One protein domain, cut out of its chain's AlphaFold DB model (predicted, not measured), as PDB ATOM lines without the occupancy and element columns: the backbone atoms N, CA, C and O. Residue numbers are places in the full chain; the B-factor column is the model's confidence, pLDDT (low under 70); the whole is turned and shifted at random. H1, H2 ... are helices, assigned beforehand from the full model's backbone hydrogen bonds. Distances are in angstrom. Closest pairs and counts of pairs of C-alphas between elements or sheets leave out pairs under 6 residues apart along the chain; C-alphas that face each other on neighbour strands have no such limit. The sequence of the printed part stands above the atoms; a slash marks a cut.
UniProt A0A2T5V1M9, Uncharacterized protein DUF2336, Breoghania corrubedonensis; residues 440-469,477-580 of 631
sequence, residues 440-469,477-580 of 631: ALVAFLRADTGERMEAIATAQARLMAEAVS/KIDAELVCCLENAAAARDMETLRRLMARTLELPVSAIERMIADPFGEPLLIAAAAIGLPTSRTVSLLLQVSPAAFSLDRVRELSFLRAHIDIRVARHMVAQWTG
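This is residues 440 to 469 and 477 to 580 of the 631 residues of the protein "Uncharacterized protein DUF2336" of Breoghania corrubedonensis (UniProt A0A2T5V1M9). A compact cluster of mostly crossed helices surrounds one short helix in the middle, H6, with H4, H5, H7, H8 and H9 packed on it. The longest helix, H2, lies on the outside and packs on H9 with residues 456 to 463 alone; H3 lies on the opposite side of the core, packed on H4 and H7, and H1 packs on H9 and, more thinly, on H5. The printed part has 134 residues with nine named helices, H1 to H9 in chain order, and no named strand: all helix. The radius of gyration of the C-alphas is 14.0 A, and the C-alphas span 43 by 32 by 26 A.

The longest helix, H2, holds residues 449 to 468, running 28.9 A from C-alpha 449 at (146.553, 169.096, 128.032) to C-alpha 468 at (172.675, 175.968, 117.692). Before it comes H1, residues 440 to 446. After the cut come H3, residues 480 to 491, 16.4 A; H4, residues 495 to 506, 16.0 A; H5, residues 510 to 517; H6, residues 523 to 532, 14.2 A; H7, residues 536 to 546, 15.3 A; H8, residues 553 to 565, 18.8 A; and H9, residues 568 to 578, 15.1 A, ending with C-alpha 578 at (159.845, 157.497, 127.116).

H2 touches H9 at a steep tilt of 66 degrees, the closest C-alphas being those of Gln 460 and Val 570, 5.9 A apart. H9 touches the hub, H6, with 15 pairs of C-alphas within 8 A; the closest, Ala 531 and Ala 571, are 4.6 A apart. H6 also touches H5, closest at C-alphas 516 and 524, 5.3 A, and H7, at C-alphas 529 and 539, 6.1 A. Residues 559 to 563 of H8 alone touch H6, and residues 502 to 506 of H4 alone touch H6. H7 and H8 form a helical hairpin, at a steep tilt of 43 degrees, opposite ways. H3 and H4 form another, at a shallow tilt of 30 degrees; C-alphas 489 and 498 are closest, 5.4 A. H1 and H9 touch about perpendicular, at 85 degrees, while H1 and H5 only just touch, with 3 pairs within 8 A. H2 and H8 are apart. Every O i to N i+4 pair is within hydrogen-bond range in H1, H2, H3, H4, H6, H7, H8 and H9; in H5, 3 of 4 are.

The two C-alphas farthest apart, those of Ser 469 and Ala 492, are 44.0 A apart. Residues 470 to 476 are not printed; C-alphas 469 and 477 stand 22.7 A apart across the cut. Of the links printed whole, H7 to H8 is short but not tight, and the others are tight. The mean pLDDT of the printed part is 87.9; residues 467 to 469, 477 to 478 and 580 are under 70.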
ATOM      1  N   ALA A 440     158.535 158.329 132.618       86.75
ATOM      2  CA  ALA A 440     158.359 159.521 131.783       86.75
ATOM      3  C   ALA A 440     157.096 159.459 130.898       86.75
ATOM      4  O   ALA A 440     156.414 160.469 130.733       86.75
ATOM      5  N   LEU A 441     156.748 158.280 130.367       88.69
ATOM      6  CA  LEU A 441     155.501 158.089 129.622       88.69
ATOM      7  C   LEU A 441     154.294 158.055 130.567       88.69
ATOM      8  O   LEU A 441     153.262 158.634 130.256       88.69
ATOM      9  N   VAL A 442     154.417 157.417 131.738       88.38
ATOM     10  CA  VAL A 442     153.339 157.395 132.746       88.38
ATOM     11  C   VAL A 442     153.030 158.800 133.268       88.38
ATOM     12  O   VAL A 442     151.864 159.109 133.493       88.38
ATOM     13  N   ALA A 443     154.044 159.655 133.426       89.12
ATOM     14  CA  ALA A 443     153.860 161.068 133.738       89.12
ATOM     15  C   ALA A 443     153.125 161.791 132.598       89.12
ATOM     16  O   ALA A 443     152.070 162.364 132.840       89.12
ATOM     17  N   PHE A 444     153.602 161.685 131.352       91.69
ATOM     18  CA  PHE A 444     152.976 162.351 130.202       91.69
ATOM     19  C   PHE A 444     151.526 161.900 129.935       91.69
ATOM     20  O   PHE A 444     150.686 162.713 129.568       91.69
ATOM     21  N   LEU A 445     151.204 160.619 130.152       90.12
ATOM     22  CA  LEU A 445     149.837 160.095 130.023       90.12
ATOM     23  C   LEU A 445     148.903 160.549 131.158       90.12
ATOM     24  O   LEU A 445     147.691 160.573 130.966       90.12
ATOM     25  N   ARG A 446     149.439 160.888 132.336       90.62
ATOM     26  CA  ARG A 446     148.662 161.417 133.475       90.62
ATOM     27  C   ARG A 446     148.530 162.936 133.467       90.62
ATOM     28  O   ARG A 446     147.589 163.437 134.070       90.62
ATOM     29  N   ALA A 447     149.471 163.616 132.824       91.25
ATOM     30  CA  ALA A 447     149.498 165.060 132.683       91.25
ATOM     31  C   ALA A 447     148.272 165.575 131.913       91.25
ATOM     32  O   ALA A 447     147.788 164.892 131.000       91.25
ATOM     33  N   ASP A 448     147.794 166.771 132.255       90.44
ATOM     34  CA  ASP A 448     146.705 167.425 131.520       90.44
ATOM     35  C   ASP A 448     147.170 168.021 130.173       90.44
ATOM     36  O   ASP A 448     148.356 168.022 129.842       90.44
ATOM     37  N   THR A 449     146.239 168.515 129.351       88.19
ATOM     38  CA  THR A 449     146.553 169.096 128.032       88.19
ATOM     39  C   THR A 449     147.520 170.289 128.112       88.19
ATOM     40  O   THR A 449     148.336 170.473 127.210       88.19
ATOM     41  N   GLY A 450     147.470 171.092 129.179       88.06
ATOM     42  CA  GLY A 450     148.391 172.205 129.416       88.06
ATOM     43  C   GLY A 450     149.792 171.714 129.779       88.06
ATOM     44  O   GLY A 450     150.761 172.084 129.116       88.06
ATOM     45  N   GLU A 451     149.897 170.811 130.754       90.81
ATOM     46  CA  GLU A 451     151.158 170.177 131.164       90.81
ATOM     47  C   GLU A 451     151.818 169.397 130.007       90.81
ATOM     48  O   GLU A 451     153.033 169.475 129.795       90.81
ATOM     49  N   ARG A 452     151.025 168.682 129.193       92.94
ATOM     50  CA  ARG A 452     151.484 168.010 127.962       92.94
ATOM     51  C   ARG A 452     152.062 169.012 126.966       92.94
ATOM     52  O   ARG A 452     153.125 168.760 126.392       92.94
ATOM     53  N   MET A 453     151.394 170.149 126.766       91.75
ATOM     54  CA  MET A 453     151.863 171.213 125.875       91.75
ATOM     55  C   MET A 453     153.127 171.905 126.403       91.75
ATOM     56  O   MET A 453     154.038 172.166 125.614       91.75
ATOM     57  N   GLU A 454     153.254 172.123 127.715       90.44
ATOM     58  CA  GLU A 454     154.487 172.632 128.330       90.44
ATOM     59  C   GLU A 454     155.657 171.646 128.165       90.44
ATOM     60  O   GLU A 454     156.773 172.051 127.824       90.44
ATOM     61  N   ALA A 455     155.415 170.340 128.316       91.50
ATOM     62  CA  ALA A 455     156.426 169.309 128.079       91.50
ATOM     63  C   ALA A 455     156.908 169.290 126.612       91.50
ATOM     64  O   ALA A 455     158.115 169.197 126.357       91.50
ATOM     65  N   ILE A 456     155.993 169.446 125.644       91.69
ATOM     66  CA  ILE A 456     156.325 169.580 124.212       91.69
ATOM     67  C   ILE A 456     157.153 170.854 123.968       91.69
ATOM     68  O   ILE A 456     158.193 170.792 123.303       91.69
ATOM     69  N   ALA A 457     156.743 171.992 124.536       90.19
ATOM     70  CA  ALA A 457     157.432 173.276 124.392       90.19
ATOM     71  C   ALA A 457     158.833 173.265 125.035       90.19
ATOM     72  O   ALA A 457     159.793 173.791 124.470       90.19
ATOM     73  N   THR A 458     158.989 172.585 126.173       92.44
ATOM     74  CA  THR A 458     160.274 172.391 126.862       92.44
ATOM     75  C   THR A 458     161.215 171.512 126.036       92.44
ATOM     76  O   THR A 458     162.395 171.839 125.874       92.44
ATOM     77  N   ALA A 459     160.706 170.435 125.428       89.50
ATOM     78  CA  ALA A 459     161.475 169.603 124.505       89.50
ATOM     79  C   ALA A 459     161.872 170.366 123.222       89.50
ATOM     80  O   ALA A 459     163.002 170.219 122.747       89.50
ATOM     81  N   GLN A 460     160.993 171.231 122.694       89.88
ATOM     82  CA  GLN A 460     161.307 172.157 121.596       89.88
ATOM     83  C   GLN A 460     162.425 173.137 121.980       89.88
ATOM     84  O   GLN A 460     163.446 173.191 121.293       89.88
ATOM     85  N   ALA A 461     162.276 173.871 123.087       86.88
ATOM     86  CA  ALA A 461     163.250 174.858 123.552       86.88
ATOM     87  C   ALA A 461     164.634 174.230 123.793       86.88
ATOM     88  O   ALA A 461     165.655 174.759 123.340       86.88
ATOM     89  N   ARG A 462     164.669 173.049 124.423       86.44
ATOM     90  CA  ARG A 462     165.896 172.277 124.636       86.44
ATOM     91  C   ARG A 462     166.584 171.909 123.321       86.44
ATOM     92  O   ARG A 462     167.780 172.153 123.166       86.44
ATOM     93  N   LEU A 463     165.849 171.349 122.362       84.50
ATOM     94  CA  LEU A 463     166.428 170.950 121.078       84.50
ATOM     95  C   LEU A 463     166.850 172.139 120.216       84.50
ATOM     96  O   LEU A 463     167.806 171.996 119.456       84.50
ATOM     97  N   MET A 464     166.205 173.301 120.340       81.94
ATOM     98  CA  MET A 464     166.673 174.535 119.703       81.94
ATOM     99  C   MET A 464     168.035 174.963 120.269       81.94
ATOM    100  O   MET A 464     168.958 175.219 119.494       81.94
ATOM    101  N   ALA A 465     168.210 174.942 121.596       79.94
ATOM    102  CA  ALA A 465     169.500 175.225 122.231       79.94
ATOM    103  C   ALA A 465     170.594 174.215 121.815       79.94
ATOM    104  O   ALA A 465     171.708 174.607 121.460       79.94
ATOM    105  N   GLU A 466     170.276 172.917 121.776       74.62
ATOM    106  CA  GLU A 466     171.203 171.869 121.320       74.62
ATOM    107  C   GLU A 466     171.507 171.966 119.801       74.62
ATOM    108  O   GLU A 466     172.616 171.641 119.360       74.62
ATOM    109  N   ALA A 467     170.565 172.457 118.981       65.50
ATOM    110  CA  ALA A 467     170.722 172.626 117.532       65.50
ATOM    111  C   ALA A 467     171.673 173.769 117.140       65.50
ATOM    112  O   ALA A 467     172.404 173.629 116.158       65.50
ATOM    113  N   VAL A 468     171.715 174.864 117.910       60.34
ATOM    114  CA  VAL A 468     172.675 175.968 117.692       60.34
ATOM    115  C   VAL A 468     174.125 175.458 117.742       60.34
ATOM    116  O   VAL A 468     174.968 175.912 116.967       60.34
ATOM    117  N   SER A 469     174.392 174.446 118.572       55.75
ATOM    118  CA  SER A 469     175.708 173.809 118.719       55.75
ATOM    119  C   SER A 469     176.001 172.685 117.710       55.75
ATOM    120  O   SER A 469     177.130 172.199 117.666       55.75
ATOM    121  N   LYS A 477     165.916 159.215 106.517       60.41
ATOM    122  CA  LYS A 477     165.030 158.791 105.436       60.41
ATOM    123  C   LYS A 477     163.798 158.154 106.084       60.41
ATOM    124  O   LYS A 477     163.947 157.234 106.881       60.41
ATOM    125  N   ILE A 478     162.612 158.683 105.789       67.19
ATOM    126  CA  ILE A 478     161.358 158.054 106.215       67.19
ATOM    127  C   ILE A 478     161.265 156.727 105.468       67.19
ATOM    128  O   ILE A 478     161.447 156.695 104.247       67.19
ATOM    129  N   ASP A 479     161.015 155.652 106.203       76.12
ATOM    130  CA  ASP A 479     160.718 154.359 105.611       76.12
ATOM    131  C   ASP A 479     159.292 154.402 105.040       76.12
ATOM    132  O   ASP A 479     158.310 154.550 105.770       76.12
ATOM    133  N   ALA A 480     159.198 154.381 103.711       76.88
ATOM    134  CA  ALA A 480     157.932 154.511 103.000       76.88
ATOM    135  C   ALA A 480     157.084 153.234 103.085       76.88
ATOM    136  O   ALA A 480     155.857 153.329 103.061       76.88
ATOM    137  N   GLU A 481     157.727 152.072 103.217       80.50
ATOM    138  CA  GLU A 481     157.054 150.784 103.362       80.50
ATOM    139  C   GLU A 481     156.407 150.714 104.743       80.50
ATOM    140  O   GLU A 481     155.188 150.581 104.837       80.50
ATOM    141  N   LEU A 482     157.179 150.987 105.804       85.31
ATOM    142  CA  LEU A 482     156.682 151.056 107.182       85.31
ATOM    143  C   LEU A 482     155.507 152.032 107.361       85.31
ATOM    144  O   LEU A 482     154.549 151.730 108.074       85.31
ATOM    145  N   VAL A 483     155.551 153.205 106.718       86.06
ATOM    146  CA  VAL A 483     154.421 154.147 106.755       86.06
ATOM    147  C   VAL A 483     153.186 153.550 106.071       86.06
ATOM    148  O   VAL A 483     152.093 153.673 106.625       86.06
ATOM    149  N   CYS A 484     153.350 152.853 104.939       83.75
ATOM    150  CA  CYS A 484     152.247 152.132 104.302       83.75
ATOM    151  C   CYS A 484     151.676 151.057 105.243       83.75
ATOM    152  O   CYS A 484     150.467 151.030 105.451       83.75
ATOM    153  N   CYS A 485     152.523 150.253 105.904       86.75
ATOM    154  CA  CYS A 485     152.117 149.247 106.898       86.75
ATOM    155  C   CYS A 485     151.197 149.807 107.987       86.75
ATOM    156  O   CYS A 485     150.169 149.210 108.305       86.75
ATOM    157  N   LEU A 486     151.562 150.955 108.560       89.12
ATOM    158  CA  LEU A 486     150.834 151.569 109.670       89.12
ATOM    159  C   LEU A 486     149.473 152.119 109.227       89.12
ATOM    160  O   LEU A 486     148.475 151.903 109.913       89.12
ATOM    161  N   GLU A 487     149.406 152.777 108.068       85.12
ATOM    162  CA  GLU A 487     148.137 153.249 107.497       85.12
ATOM    163  C   GLU A 487     147.241 152.093 107.051       85.12
ATOM    164  O   GLU A 487     146.032 152.123 107.271       85.12
ATOM    165  N   ASN A 488     147.820 151.045 106.469       85.06
ATOM    166  CA  ASN A 488     147.096 149.852 106.054       85.06
ATOM    167  C   ASN A 488     146.518 149.082 107.250       85.06
ATOM    168  O   ASN A 488     145.354 148.685 107.195       85.06
ATOM    169  N   ALA A 489     147.276 148.918 108.340       88.50
ATOM    170  CA  ALA A 489     146.795 148.286 109.569       88.50
ATOM    171  C   ALA A 489     145.694 149.118 110.255       88.50
ATOM    172  O   ALA A 489     144.662 148.570 110.646       88.50
ATOM    173  N   ALA A 490     145.863 150.445 110.336       88.50
ATOM    174  CA  ALA A 490     144.845 151.347 110.876       88.50
ATOM    175  C   ALA A 490     143.554 151.326 110.032       88.50
ATOM    176  O   ALA A 490     142.462 151.149 110.576       88.50
ATOM    177  N   ALA A 491     143.664 151.401 108.703       85.12
ATOM    178  CA  ALA A 491     142.524 151.356 107.788       85.12
ATOM    179  C   ALA A 491     141.837 149.979 107.740       85.12
ATOM    180  O   ALA A 491     140.637 149.906 107.480       85.12
ATOM    181  N   ALA A 492     142.572 148.894 108.002       84.88
ATOM    182  CA  ALA A 492     142.030 147.546 108.184       84.88
ATOM    183  C   ALA A 492     141.459 147.289 109.590       84.88
ATOM    184  O   ALA A 492     140.905 146.222 109.830       84.88
ATOM    185  N   ARG A 493     141.599 148.249 110.517       85.88
ATOM    186  CA  ARG A 493     141.262 148.122 111.945       85.88
ATOM    187  C   ARG A 493     142.000 146.990 112.681       85.88
ATOM    188  O   ARG A 493     141.622 146.664 113.806       85.88
ATOM    189  N   ASP A 494     143.093 146.455 112.127       89.56
ATOM    190  CA  ASP A 494     143.977 145.508 112.826       89.56
ATOM    191  C   ASP A 494     144.848 146.269 113.839       89.56
ATOM    192  O   ASP A 494     146.022 146.581 113.618       89.56
ATOM    193  N   MET A 495     144.226 146.591 114.974       90.62
ATOM    194  CA  MET A 495     144.863 147.275 116.096       90.62
ATOM    195  C   MET A 495     146.030 146.474 116.681       90.62
ATOM    196  O   MET A 495     146.941 147.073 117.237       90.62
ATOM    197  N   GLU A 496     146.029 145.148 116.557       91.31
ATOM    198  CA  GLU A 496     147.071 144.281 117.108       91.31
ATOM    199  C   GLU A 496     148.337 144.319 116.236       91.31
ATOM    200  O   GLU A 496     149.441 144.543 116.735       91.31
ATOM    201  N   THR A 497     148.203 144.226 114.910       90.31
ATOM    202  CA  THR A 497     149.336 144.454 113.997       90.31
ATOM    203  C   THR A 497     149.819 145.906 114.054       90.31
ATOM    204  O   THR A 497     151.030 146.125 114.113       90.31
ATOM    205  N   LEU A 498     148.918 146.894 114.155       92.44
ATOM    206  CA  LEU A 498     149.294 148.299 114.362       92.44
ATOM    207  C   LEU A 498     150.126 148.490 115.644       92.44
ATOM    208  O   LEU A 498     151.206 149.085 115.592       92.44
ATOM    209  N   ARG A 499     149.669 147.949 116.784       94.56
ATOM    210  CA  ARG A 499     150.387 148.002 118.072       94.56
ATOM    211  C   ARG A 499     151.774 147.379 117.970       94.56
ATOM    212  O   ARG A 499     152.738 148.003 118.406       94.56
ATOM    213  N   ARG A 500     151.894 146.184 117.378       92.38
ATOM    214  CA  ARG A 500     153.182 145.483 117.219       92.38
ATOM    215  C   ARG A 500     154.159 146.241 116.323       92.38
ATOM    216  O   ARG A 500     155.326 146.368 116.691       92.38
ATOM    217  N   LEU A 501     153.699 146.791 115.195       91.50
ATOM    218  CA  LEU A 501     154.530 147.613 114.305       91.50
ATOM    219  C   LEU A 501     155.030 148.879 115.014       91.50
ATOM    220  O   LEU A 501     156.229 149.168 114.993       91.50
ATOM    221  N   MET A 502     154.140 149.610 115.693       93.12
ATOM    222  CA  MET A 502     154.514 150.810 116.448       93.12
ATOM    223  C   MET A 502     155.469 150.499 117.608       93.12
ATOM    224  O   MET A 502     156.459 151.205 117.770       93.12
ATOM    225  N   ALA A 503     155.222 149.427 118.366       91.94
ATOM    226  CA  ALA A 503     156.090 148.968 119.451       91.94
ATOM    227  C   ALA A 503     157.511 148.645 118.947       91.94
ATOM    228  O   ALA A 503     158.491 149.165 119.478       91.94
ATOM    229  N   ARG A 504     157.614 147.867 117.858       90.50
ATOM    230  CA  ARG A 504     158.881 147.503 117.193       90.50
ATOM    231  C   ARG A 504     159.630 148.720 116.640       90.50
ATOM    232  O   ARG A 504     160.852 148.746 116.694       90.50
ATOM    233  N   THR A 505     158.914 149.723 116.130       90.81
ATOM    234  CA  THR A 505     159.507 150.943 115.546       90.81
ATOM    235  C   THR A 505     159.983 151.947 116.596       90.81
ATOM    236  O   THR A 505     160.961 152.656 116.377       90.81
ATOM    237  N   LEU A 506     159.257 152.060 117.711       90.19
ATOM    238  CA  LEU A 506     159.486 153.078 118.741       90.19
ATOM    239  C   LEU A 506     160.279 152.552 119.945       90.19
ATOM    240  O   LEU A 506     160.511 153.316 120.875       90.19
ATOM    241  N   GLU A 507     160.657 151.270 119.939       89.88
ATOM    242  CA  GLU A 507     161.325 150.565 121.047       89.88
ATOM    243  C   GLU A 507     160.530 150.641 122.373       89.88
ATOM    244  O   GLU A 507     161.081 150.605 123.472       89.88
ATOM    245  N   LEU A 508     159.198 150.733 122.263       89.88
ATOM    246  CA  LEU A 508     158.247 150.806 123.376       89.88
ATOM    247  C   LEU A 508     157.501 149.468 123.543       89.88
ATOM    248  O   LEU A 508     157.205 148.810 122.547       89.88
ATOM    249  N   PRO A 509     157.125 149.062 124.771       90.31
ATOM    250  CA  PRO A 509     156.320 147.858 124.972       90.31
ATOM    251  C   PRO A 509     154.915 148.026 124.371       90.31
ATOM    252  O   PRO A 509     154.360 149.125 124.361       90.31
ATOM    253  N   VAL A 510     154.289 146.929 123.933       91.38
ATOM    254  CA  VAL A 510     152.920 146.939 123.366       91.38
ATOM    255  C   VAL A 510     151.922 147.635 124.305       91.38
ATOM    256  O   VAL A 510     151.156 148.493 123.868       91.38
ATOM    257  N   SER A 511     152.028 147.381 125.612       91.00
ATOM    258  CA  SER A 511     151.197 147.982 126.665       91.00
ATOM    259  C   SER A 511     151.412 149.490 126.896       91.00
ATOM    260  O   SER A 511     150.659 150.101 127.663       91.00
ATOM    261  N   ALA A 512     152.418 150.103 126.256       91.38
ATOM    262  CA  ALA A 512     152.552 151.556 126.130       91.38
ATOM    263  C   ALA A 512     151.678 152.065 124.984       91.38
ATOM    264  O   ALA A 512     150.823 152.922 125.200       91.38
ATOM    265  N   ILE A 513     151.849 151.483 123.791       93.81
ATOM    266  CA  ILE A 513     151.096 151.850 122.586       93.81
ATOM    267  C   ILE A 513     149.588 151.700 122.823       93.81
ATOM    268  O   ILE A 513     148.819 152.570 122.432       93.81
ATOM    269  N   GLU A 514     149.161 150.665 123.549       92.31
ATOM    270  CA  GLU A 514     147.762 150.475 123.956       92.31
ATOM    271  C   GLU A 514     147.193 151.646 124.764       92.31
ATOM    272  O   GLU A 514     146.080 152.089 124.489       92.31
ATOM    273  N   ARG A 515     147.956 152.194 125.718       91.44
ATOM    274  CA  ARG A 515     147.518 153.350 126.521       91.44
ATOM    275  C   ARG A 515     147.582 154.656 125.741       91.44
ATOM    276  O   ARG A 515     146.778 155.538 125.991       91.44
ATOM    277  N   MET A 516     148.506 154.765 124.787       93.31
ATOM    278  CA  MET A 516     148.601 155.909 123.876       93.31
ATOM    279  C   MET A 516     147.458 155.911 122.846       93.31
ATOM    280  O   MET A 516     147.021 156.977 122.434       93.31
ATOM    281  N   ILE A 517     146.955 154.731 122.464       92.94
ATOM    282  CA  ILE A 517     145.753 154.535 121.636       92.94
ATOM    283  C   ILE A 517     144.464 154.796 122.431       92.94
ATOM    284  O   ILE A 517     143.517 155.355 121.886       92.94
ATOM    285  N   ALA A 518     144.426 154.404 123.707       90.44
ATOM    286  CA  ALA A 518     143.292 154.633 124.605       90.44
ATOM    287  C   ALA A 518     143.256 156.047 125.225       90.44
ATOM    288  O   ALA A 518     142.379 156.333 126.039       90.44
ATOM    289  N   ASP A 519     144.202 156.922 124.874       90.25
ATOM    290  CA  ASP A 519     144.253 158.293 125.374       90.25
ATOM    291  C   ASP A 519     143.175 159.168 124.695       90.25
ATOM    292  O   ASP A 519     143.149 159.249 123.464       90.25
ATOM    293  N   PRO A 520     142.294 159.847 125.457       86.25
ATOM    294  CA  PRO A 520     141.169 160.591 124.887       86.25
ATOM    295  C   PRO A 520     141.584 161.909 124.213       86.25
ATOM    296  O   PRO A 520     140.811 162.471 123.441       86.25
ATOM    297  N   PHE A 521     142.788 162.416 124.491       87.50
ATOM    298  CA  PHE A 521     143.264 163.707 123.992       87.50
ATOM    299  C   PHE A 521     144.153 163.565 122.751       87.50
ATOM    300  O   PHE A 521     144.159 164.464 121.907       87.50
ATOM    301  N   GLY A 522     144.845 162.435 122.593       90.75
ATOM    302  CA  GLY A 522     145.490 162.007 121.350       90.75
ATOM    303  C   GLY A 522     146.902 162.547 121.093       90.75
ATOM    304  O   GLY A 522     147.545 162.092 120.141       90.75
ATOM    305  N   GLU A 523     147.448 163.447 121.923       93.69
ATOM    306  CA  GLU A 523     148.842 163.905 121.773       93.69
ATOM    307  C   GLU A 523     149.873 162.768 121.868       93.69
ATOM    308  O   GLU A 523     150.817 162.789 121.076       93.69
ATOM    309  N   PRO A 524     149.740 161.754 122.754       94.19
ATOM    310  CA  PRO A 524     150.711 160.663 122.831       94.19
ATOM    311  C   PRO A 524     150.833 159.901 121.504       94.19
ATOM    312  O   PRO A 524     151.941 159.649 121.025       94.19
ATOM    313  N   LEU A 525     149.696 159.585 120.869       93.94
ATOM    314  CA  LEU A 525     149.637 158.894 119.577       93.94
ATOM    315  C   LEU A 525     150.114 159.792 118.420       93.94
ATOM    316  O   LEU A 525     150.830 159.325 117.531       93.94
ATOM    317  N   LEU A 526     149.804 161.091 118.462       94.88
ATOM    318  CA  LEU A 526     150.334 162.092 117.530       94.88
ATOM    319  C   LEU A 526     151.864 162.182 117.607       94.88
ATOM    320  O   LEU A 526     152.527 162.164 116.569       94.88
ATOM    321  N   ILE A 527     152.435 162.254 118.814       94.44
ATOM    322  CA  ILE A 527     153.886 162.312 119.039       94.44
ATOM    323  C   ILE A 527     154.545 161.015 118.559       94.44
ATOM    324  O   ILE A 527     155.560 161.076 117.866       94.44
ATOM    325  N   ALA A 528     153.951 159.853 118.834       94.06
ATOM    326  CA  ALA A 528     154.422 158.575 118.304       94.06
ATOM    327  C   ALA A 528     154.472 158.573 116.763       94.06
ATOM    328  O   ALA A 528     155.527 158.325 116.179       94.06
ATOM    329  N   ALA A 529     153.375 158.935 116.088       92.62
ATOM    330  CA  ALA A 529     153.323 159.024 114.627       92.62
ATOM    331  C   ALA A 529     154.323 160.054 114.055       92.62
ATOM    332  O   ALA A 529     154.994 159.794 113.049       92.62
ATOM    333  N   ALA A 530     154.482 161.200 114.724       92.00
ATOM    334  CA  ALA A 530     155.468 162.218 114.372       92.00
ATOM    335  C   ALA A 530     156.915 161.721 114.539       92.00
ATOM    336  O   ALA A 530     157.767 162.089 113.730       92.00
ATOM    337  N   ALA A 531     157.192 160.870 115.534       91.62
ATOM    338  CA  ALA A 531     158.509 160.291 115.782       91.62
ATOM    339  C   ALA A 531     158.887 159.239 114.728       91.62
ATOM    340  O   ALA A 531     160.018 159.254 114.241       91.62
ATOM    341  N   ILE A 532     157.945 158.386 114.309       91.50
ATOM    342  CA  ILE A 532     158.136 157.493 113.150       91.50
ATOM    343  C   ILE A 532     158.462 158.345 111.913       91.50
ATOM    344  O   ILE A 532     159.475 158.130 111.244       91.50
ATOM    345  N   GLY A 533     157.672 159.400 111.695       88.62
ATOM    346  CA  GLY A 533     157.878 160.394 110.642       88.62
ATOM    347  C   GLY A 533     156.682 160.568 109.708       88.62
ATOM    348  O   GLY A 533     156.850 161.132 108.628       88.62
ATOM    349  N   LEU A 534     155.486 160.109 110.099       89.94
ATOM    350  CA  LEU A 534     154.272 160.272 109.299       89.94
ATOM    351  C   LEU A 534     154.004 161.772 109.057       89.94
ATOM    352  O   LEU A 534     154.062 162.560 110.008       89.94
ATOM    353  N   PRO A 535     153.698 162.207 107.820       88.81
ATOM    354  CA  PRO A 535     153.299 163.588 107.549       88.81
ATOM    355  C   PRO A 535     151.934 163.907 108.183       88.81
ATOM    356  O   PRO A 535     151.189 163.005 108.571       88.81
ATOM    357  N   THR A 536     151.590 165.194 108.288       90.75
ATOM    358  CA  THR A 536     150.402 165.671 109.023       90.75
ATOM    359  C   THR A 536     149.098 165.017 108.566       90.75
ATOM    360  O   THR A 536     148.356 164.508 109.398       90.75
ATOM    361  N   SER A 537     148.850 164.939 107.254       89.88
ATOM    362  CA  SER A 537     147.646 164.307 106.691       89.88
ATOM    363  C   SER A 537     147.519 162.828 107.069       89.88
ATOM    364  O   SER A 537     146.471 162.404 107.552       89.88
ATOM    365  N   ARG A 538     148.605 162.058 106.924       91.25
ATOM    366  CA  ARG A 538     148.667 160.634 107.297       91.25
ATOM    367  C   ARG A 538     148.542 160.434 108.815       91.25
ATOM    368  O   ARG A 538     147.885 159.502 109.259       91.25
ATOM    369  N   THR A 539     149.085 161.357 109.615       92.62
ATOM    370  CA  THR A 539     148.942 161.351 111.086       92.62
ATOM    371  C   THR A 539     147.484 161.554 111.517       92.62
ATOM    372  O   THR A 539     146.978 160.788 112.330       92.62
ATOM    373  N   VAL A 540     146.794 162.552 110.954       91.50
ATOM    374  CA  VAL A 540     145.374 162.823 111.251       91.50
ATOM    375  C   VAL A 540     144.477 161.684 110.754       91.50
ATOM    376  O   VAL A 540     143.570 161.265 111.469       91.50
ATOM    377  N   SER A 541     144.773 161.126 109.576       89.81
ATOM    378  CA  SER A 541     144.104 159.928 109.055       89.81
ATOM    379  C   SER A 541     144.224 158.747 110.028       89.81
ATOM    380  O   SER A 541     143.211 158.160 110.403       89.81
ATOM    381  N   LEU A 542     145.436 158.454 110.518       91.31
ATOM    382  CA  LEU A 542     145.679 157.383 111.488       91.31
ATOM    383  C   LEU A 542     144.939 157.625 112.813       91.31
ATOM    384  O   LEU A 542     144.309 156.700 113.316       91.31
ATOM    385  N   LEU A 543     144.943 158.850 113.354       90.62
ATOM    386  CA  LEU A 543     144.204 159.192 114.580       90.62
ATOM    387  C   LEU A 543     142.700 158.872 114.451       90.62
ATOM    388  O   LEU A 543     142.135 158.206 115.319       90.62
ATOM    389  N   LEU A 544     142.074 159.267 113.337       89.12
ATOM    390  CA  LEU A 544     140.654 159.005 113.053       89.12
ATOM    391  C   LEU A 544     140.361 157.521 112.749       89.12
ATOM    392  O   LEU A 544     139.296 157.007 113.092       89.12
ATOM    393  N   GLN A 545     141.298 156.811 112.117       89.00
ATOM    394  CA  GLN A 545     141.187 155.371 111.850       89.00
ATOM    395  C   GLN A 545     141.418 154.508 113.096       89.00
ATOM    396  O   GLN A 545     140.907 153.394 113.167       89.00
ATOM    397  N   VAL A 546     142.145 155.011 114.093       87.06
ATOM    398  CA  VAL A 546     142.307 154.351 115.390       87.06
ATOM    399  C   VAL A 546     141.098 154.631 116.283       87.06
ATOM    400  O   VAL A 546     140.443 153.686 116.719       87.06
ATOM    401  N   SER A 547     140.742 155.904 116.498       81.94
ATOM    402  CA  SER A 547     139.663 156.301 117.412       81.94
ATOM    403  C   SER A 547     138.691 157.313 116.772       81.94
ATOM    404  O   SER A 547     138.801 158.519 116.986       81.94
ATOM    405  N   PRO A 548     137.711 156.846 115.970       71.31
ATOM    406  CA  PRO A 548     136.819 157.709 115.184       71.31
ATOM    407  C   PRO A 548     135.781 158.470 116.019       71.31
ATOM    408  O   PRO A 548     135.140 159.373 115.496       71.31
ATOM    409  N   ALA A 549     135.586 158.087 117.286       70.06
ATOM    410  CA  ALA A 549     134.561 158.640 118.173       70.06
ATOM    411  C   ALA A 549     135.130 159.448 119.357       70.06
ATOM    412  O   ALA A 549     134.355 160.026 120.113       70.06
ATOM    413  N   ALA A 550     136.456 159.495 119.542       74.19
ATOM    414  CA  ALA A 550     137.073 160.178 120.686       74.19
ATOM    415  C   ALA A 550     137.310 161.683 120.470       74.19
ATOM    416  O   ALA A 550     137.432 162.424 121.442       74.19
ATOM    417  N   PHE A 551     137.388 162.147 119.220       83.62
ATOM    418  CA  PHE A 551     137.839 163.505 118.902       83.62
ATOM    419  C   PHE A 551     136.721 164.355 118.285       83.62
ATOM    420  O   PHE A 551     136.140 163.986 117.265       83.62
ATOM    421  N   SER A 552     136.461 165.528 118.868       87.19
ATOM    422  CA  SER A 552     135.623 166.562 118.246       87.19
ATOM    423  C   SER A 552     136.319 167.180 117.025       87.19
ATOM    424  O   SER A 552     137.543 167.111 116.894       87.19
ATOM    425  N   LEU A 553     135.560 167.833 116.136       87.56
ATOM    426  CA  LEU A 553     136.125 168.499 114.953       87.56
ATOM    427  C   LEU A 553     137.209 169.524 115.328       87.56
ATOM    428  O   LEU A 553     138.258 169.580 114.684       87.56
ATOM    429  N   ASP A 554     136.981 170.300 116.385       89.00
ATOM    430  CA  ASP A 554     137.948 171.285 116.869       89.00
ATOM    431  C   ASP A 554     139.171 170.627 117.504       89.00
ATOM    432  O   ASP A 554     140.294 171.041 117.216       89.00
ATOM    433  N   ARG A 555     139.006 169.499 118.206       90.12
ATOM    434  CA  ARG A 555     140.153 168.720 118.681       90.12
ATOM    435  C   ARG A 555     140.989 168.145 117.531       90.12
ATOM    436  O   ARG A 555     142.215 168.123 117.604       90.12
ATOM    437  N   VAL A 556     140.360 167.734 116.430       90.56
ATOM    438  CA  VAL A 556     141.072 167.304 115.210       90.56
ATOM    439  C   VAL A 556     141.821 168.476 114.558       90.56
ATOM    440  O   VAL A 556     142.937 168.287 114.064       90.56
ATOM    441  N   ARG A 557     141.265 169.697 114.591       90.56
ATOM    442  CA  ARG A 557     141.950 170.926 114.137       90.56
ATOM    443  C   ARG A 557     143.168 171.244 115.010       90.56
ATOM    444  O   ARG A 557     144.248 171.457 114.459       90.56
ATOM    445  N   GLU A 558     143.026 171.204 116.336       91.62
ATOM    446  CA  GLU A 558     144.124 171.371 117.303       91.62
ATOM    447  C   GLU A 558     145.250 170.360 117.063       91.62
ATOM    448  O   GLU A 558     146.406 170.748 116.904       91.62
ATOM    449  N   LEU A 559     144.922 169.067 116.965       91.94
ATOM    450  CA  LEU A 559     145.894 167.998 116.720       91.94
ATOM    451  C   LEU A 559     146.580 168.149 115.351       91.94
ATOM    452  O   LEU A 559     147.787 167.939 115.236       91.94
ATOM    453  N   SER A 560     145.858 168.578 114.312       92.94
ATOM    454  CA  SER A 560     146.447 168.881 112.999       92.94
ATOM    455  C   SER A 560     147.437 170.055 113.070       92.94
ATOM    456  O   SER A 560     148.559 169.960 112.560       92.94
ATOM    457  N   PHE A 561     147.068 171.138 113.766       92.81
ATOM    458  CA  PHE A 561     147.928 172.304 113.983       92.81
ATOM    459  C   PHE A 561     149.167 171.950 114.817       92.81
ATOM    460  O   PHE A 561     150.290 172.274 114.424       92.81
ATOM    461  N   LEU A 562     148.990 171.221 115.921       92.38
ATOM    462  CA  LEU A 562     150.070 170.727 116.774       92.38
ATOM    463  C   LEU A 562     151.039 169.848 115.974       92.38
ATOM    464  O   LEU A 562     152.251 170.067 115.998       92.38
ATOM    465  N   ARG A 563     150.516 168.900 115.183       93.00
ATOM    466  CA  ARG A 563     151.342 168.043 114.327       93.00
ATOM    467  C   ARG A 563     152.114 168.840 113.277       93.00
ATOM    468  O   ARG A 563     153.242 168.455 112.979       93.00
ATOM    469  N   ALA A 564     151.565 169.929 112.739       89.88
ATOM    470  CA  ALA A 564     152.278 170.796 111.800       89.88
ATOM    471  C   ALA A 564     153.466 171.551 112.439       89.88
ATOM    472  O   ALA A 564     154.438 171.831 111.741       89.88
ATOM    473  N   HIS A 565     153.419 171.829 113.748       89.69
ATOM    474  CA  HIS A 565     154.449 172.591 114.472       89.69
ATOM    475  C   HIS A 565     155.440 171.724 115.279       89.69
ATOM    476  O   HIS A 565     156.504 172.206 115.673       89.69
ATOM    477  N   ILE A 566     155.154 170.435 115.502       90.81
ATOM    478  CA  ILE A 566     156.113 169.491 116.101       90.81
ATOM    479  C   ILE A 566     157.150 169.031 115.061       90.81
ATOM    480  O   ILE A 566     156.853 168.273 114.130       90.81
ATOM    481  N   ASP A 567     158.406 169.439 115.268       88.00
ATOM    482  CA  ASP A 567     159.571 168.900 114.559       88.00
ATOM    483  C   ASP A 567     159.792 167.417 114.929       88.00
ATOM    484  O   ASP A 567     159.703 167.015 116.091       88.00
ATOM    485  N   ILE A 568     160.124 166.592 113.933       88.56
ATOM    486  CA  ILE A 568     160.404 165.154 114.081       88.56
ATOM    487  C   ILE A 568     161.480 164.841 115.138       88.56
ATOM    488  O   ILE A 568     161.419 163.804 115.798       88.56
ATOM    489  N   ARG A 569     162.451 165.738 115.348       89.25
ATOM    490  CA  ARG A 569     163.477 165.618 116.394       89.25
ATOM    491  C   ARG A 569     162.881 165.730 117.793       89.25
ATOM    492  O   ARG A 569     163.336 165.015 118.676       89.25
ATOM    493  N   VAL A 570     161.876 166.587 117.985       91.56
ATOM    494  CA  VAL A 570     161.167 166.764 119.265       91.56
ATOM    495  C   VAL A 570     160.409 165.494 119.594       91.56
ATOM    496  O   VAL A 570     160.627 164.913 120.653       91.56
ATOM    497  N   ALA A 571     159.618 165.004 118.639       92.50
ATOM    498  CA  ALA A 571     158.870 163.768 118.802       92.50
ATOM    499  C   ALA A 571     159.789 162.576 119.133       92.50
ATOM    500  O   ALA A 571     159.537 161.841 120.085       92.50
ATOM    501  N   ARG A 572     160.916 162.432 118.420       90.56
ATOM    502  CA  ARG A 572     161.925 161.395 118.707       90.56
ATOM    503  C   ARG A 572     162.638 161.585 120.044       90.56
ATOM    504  O   ARG A 572     162.945 160.594 120.694       90.56
ATOM    505  N   HIS A 573     162.894 162.818 120.475       89.62
ATOM    506  CA  HIS A 573     163.493 163.090 121.783       89.62
ATOM    507  C   HIS A 573     162.529 162.747 122.925       89.62
ATOM    508  O   HIS A 573     162.954 162.138 123.901       89.62
ATOM    509  N   MET A 574     161.235 163.056 122.783       91.75
ATOM    510  CA  MET A 574     160.201 162.645 123.738       91.75
ATOM    511  C   MET A 574     160.064 161.119 123.787       91.75
ATOM    512  O   MET A 574     160.119 160.549 124.872       91.75
ATOM    513  N   VAL A 575     160.014 160.435 122.636       91.38
ATOM    514  CA  VAL A 575     160.019 158.960 122.592       91.38
ATOM    515  C   VAL A 575     161.291 158.375 123.218       91.38
ATOM    516  O   VAL A 575     161.189 157.431 123.991       91.38
ATOM    517  N   ALA A 576     162.475 158.948 122.988       87.38
ATOM    518  CA  ALA A 576     163.712 158.482 123.622       87.38
ATOM    519  C   ALA A 576     163.728 158.707 125.149       87.38
ATOM    520  O   ALA A 576     164.270 157.890 125.888       87.38
ATOM    521  N   GLN A 577     163.106 159.780 125.655       87.88
ATOM    522  CA  GLN A 577     162.850 159.917 127.095       87.88
ATOM    523  C   GLN A 577     161.869 158.841 127.588       87.88
ATOM    524  O   GLN A 577     162.073 158.271 128.660       87.88
ATOM    525  N   TRP A 578     160.832 158.529 126.802       90.25
ATOM    526  CA  TRP A 578     159.845 157.497 127.116       90.25
ATOM    527  C   TRP A 578     160.404 156.076 127.079       90.25
ATOM    528  O   TRP A 578     159.983 155.288 127.906       90.25
ATOM    529  N   THR A 579     161.358 155.712 126.222       82.94
ATOM    530  CA  THR A 579     161.958 154.359 126.236       82.94
ATOM    531  C   THR A 579     162.951 154.147 127.384       82.94
ATOM    532  O   THR A 579     163.479 153.053 127.559       82.94
ATOM    533  N   GLY A 580     163.264 155.189 128.161       69.50
ATOM    534  CA  GLY A 580     164.371 155.162 129.121       69.50
ATOM    535  C   GLY A 580     165.750 155.300 128.464       69.50
ATOM    536  O   GLY A 580     166.717 155.591 129.169       69.50
TER     537      GLY A 580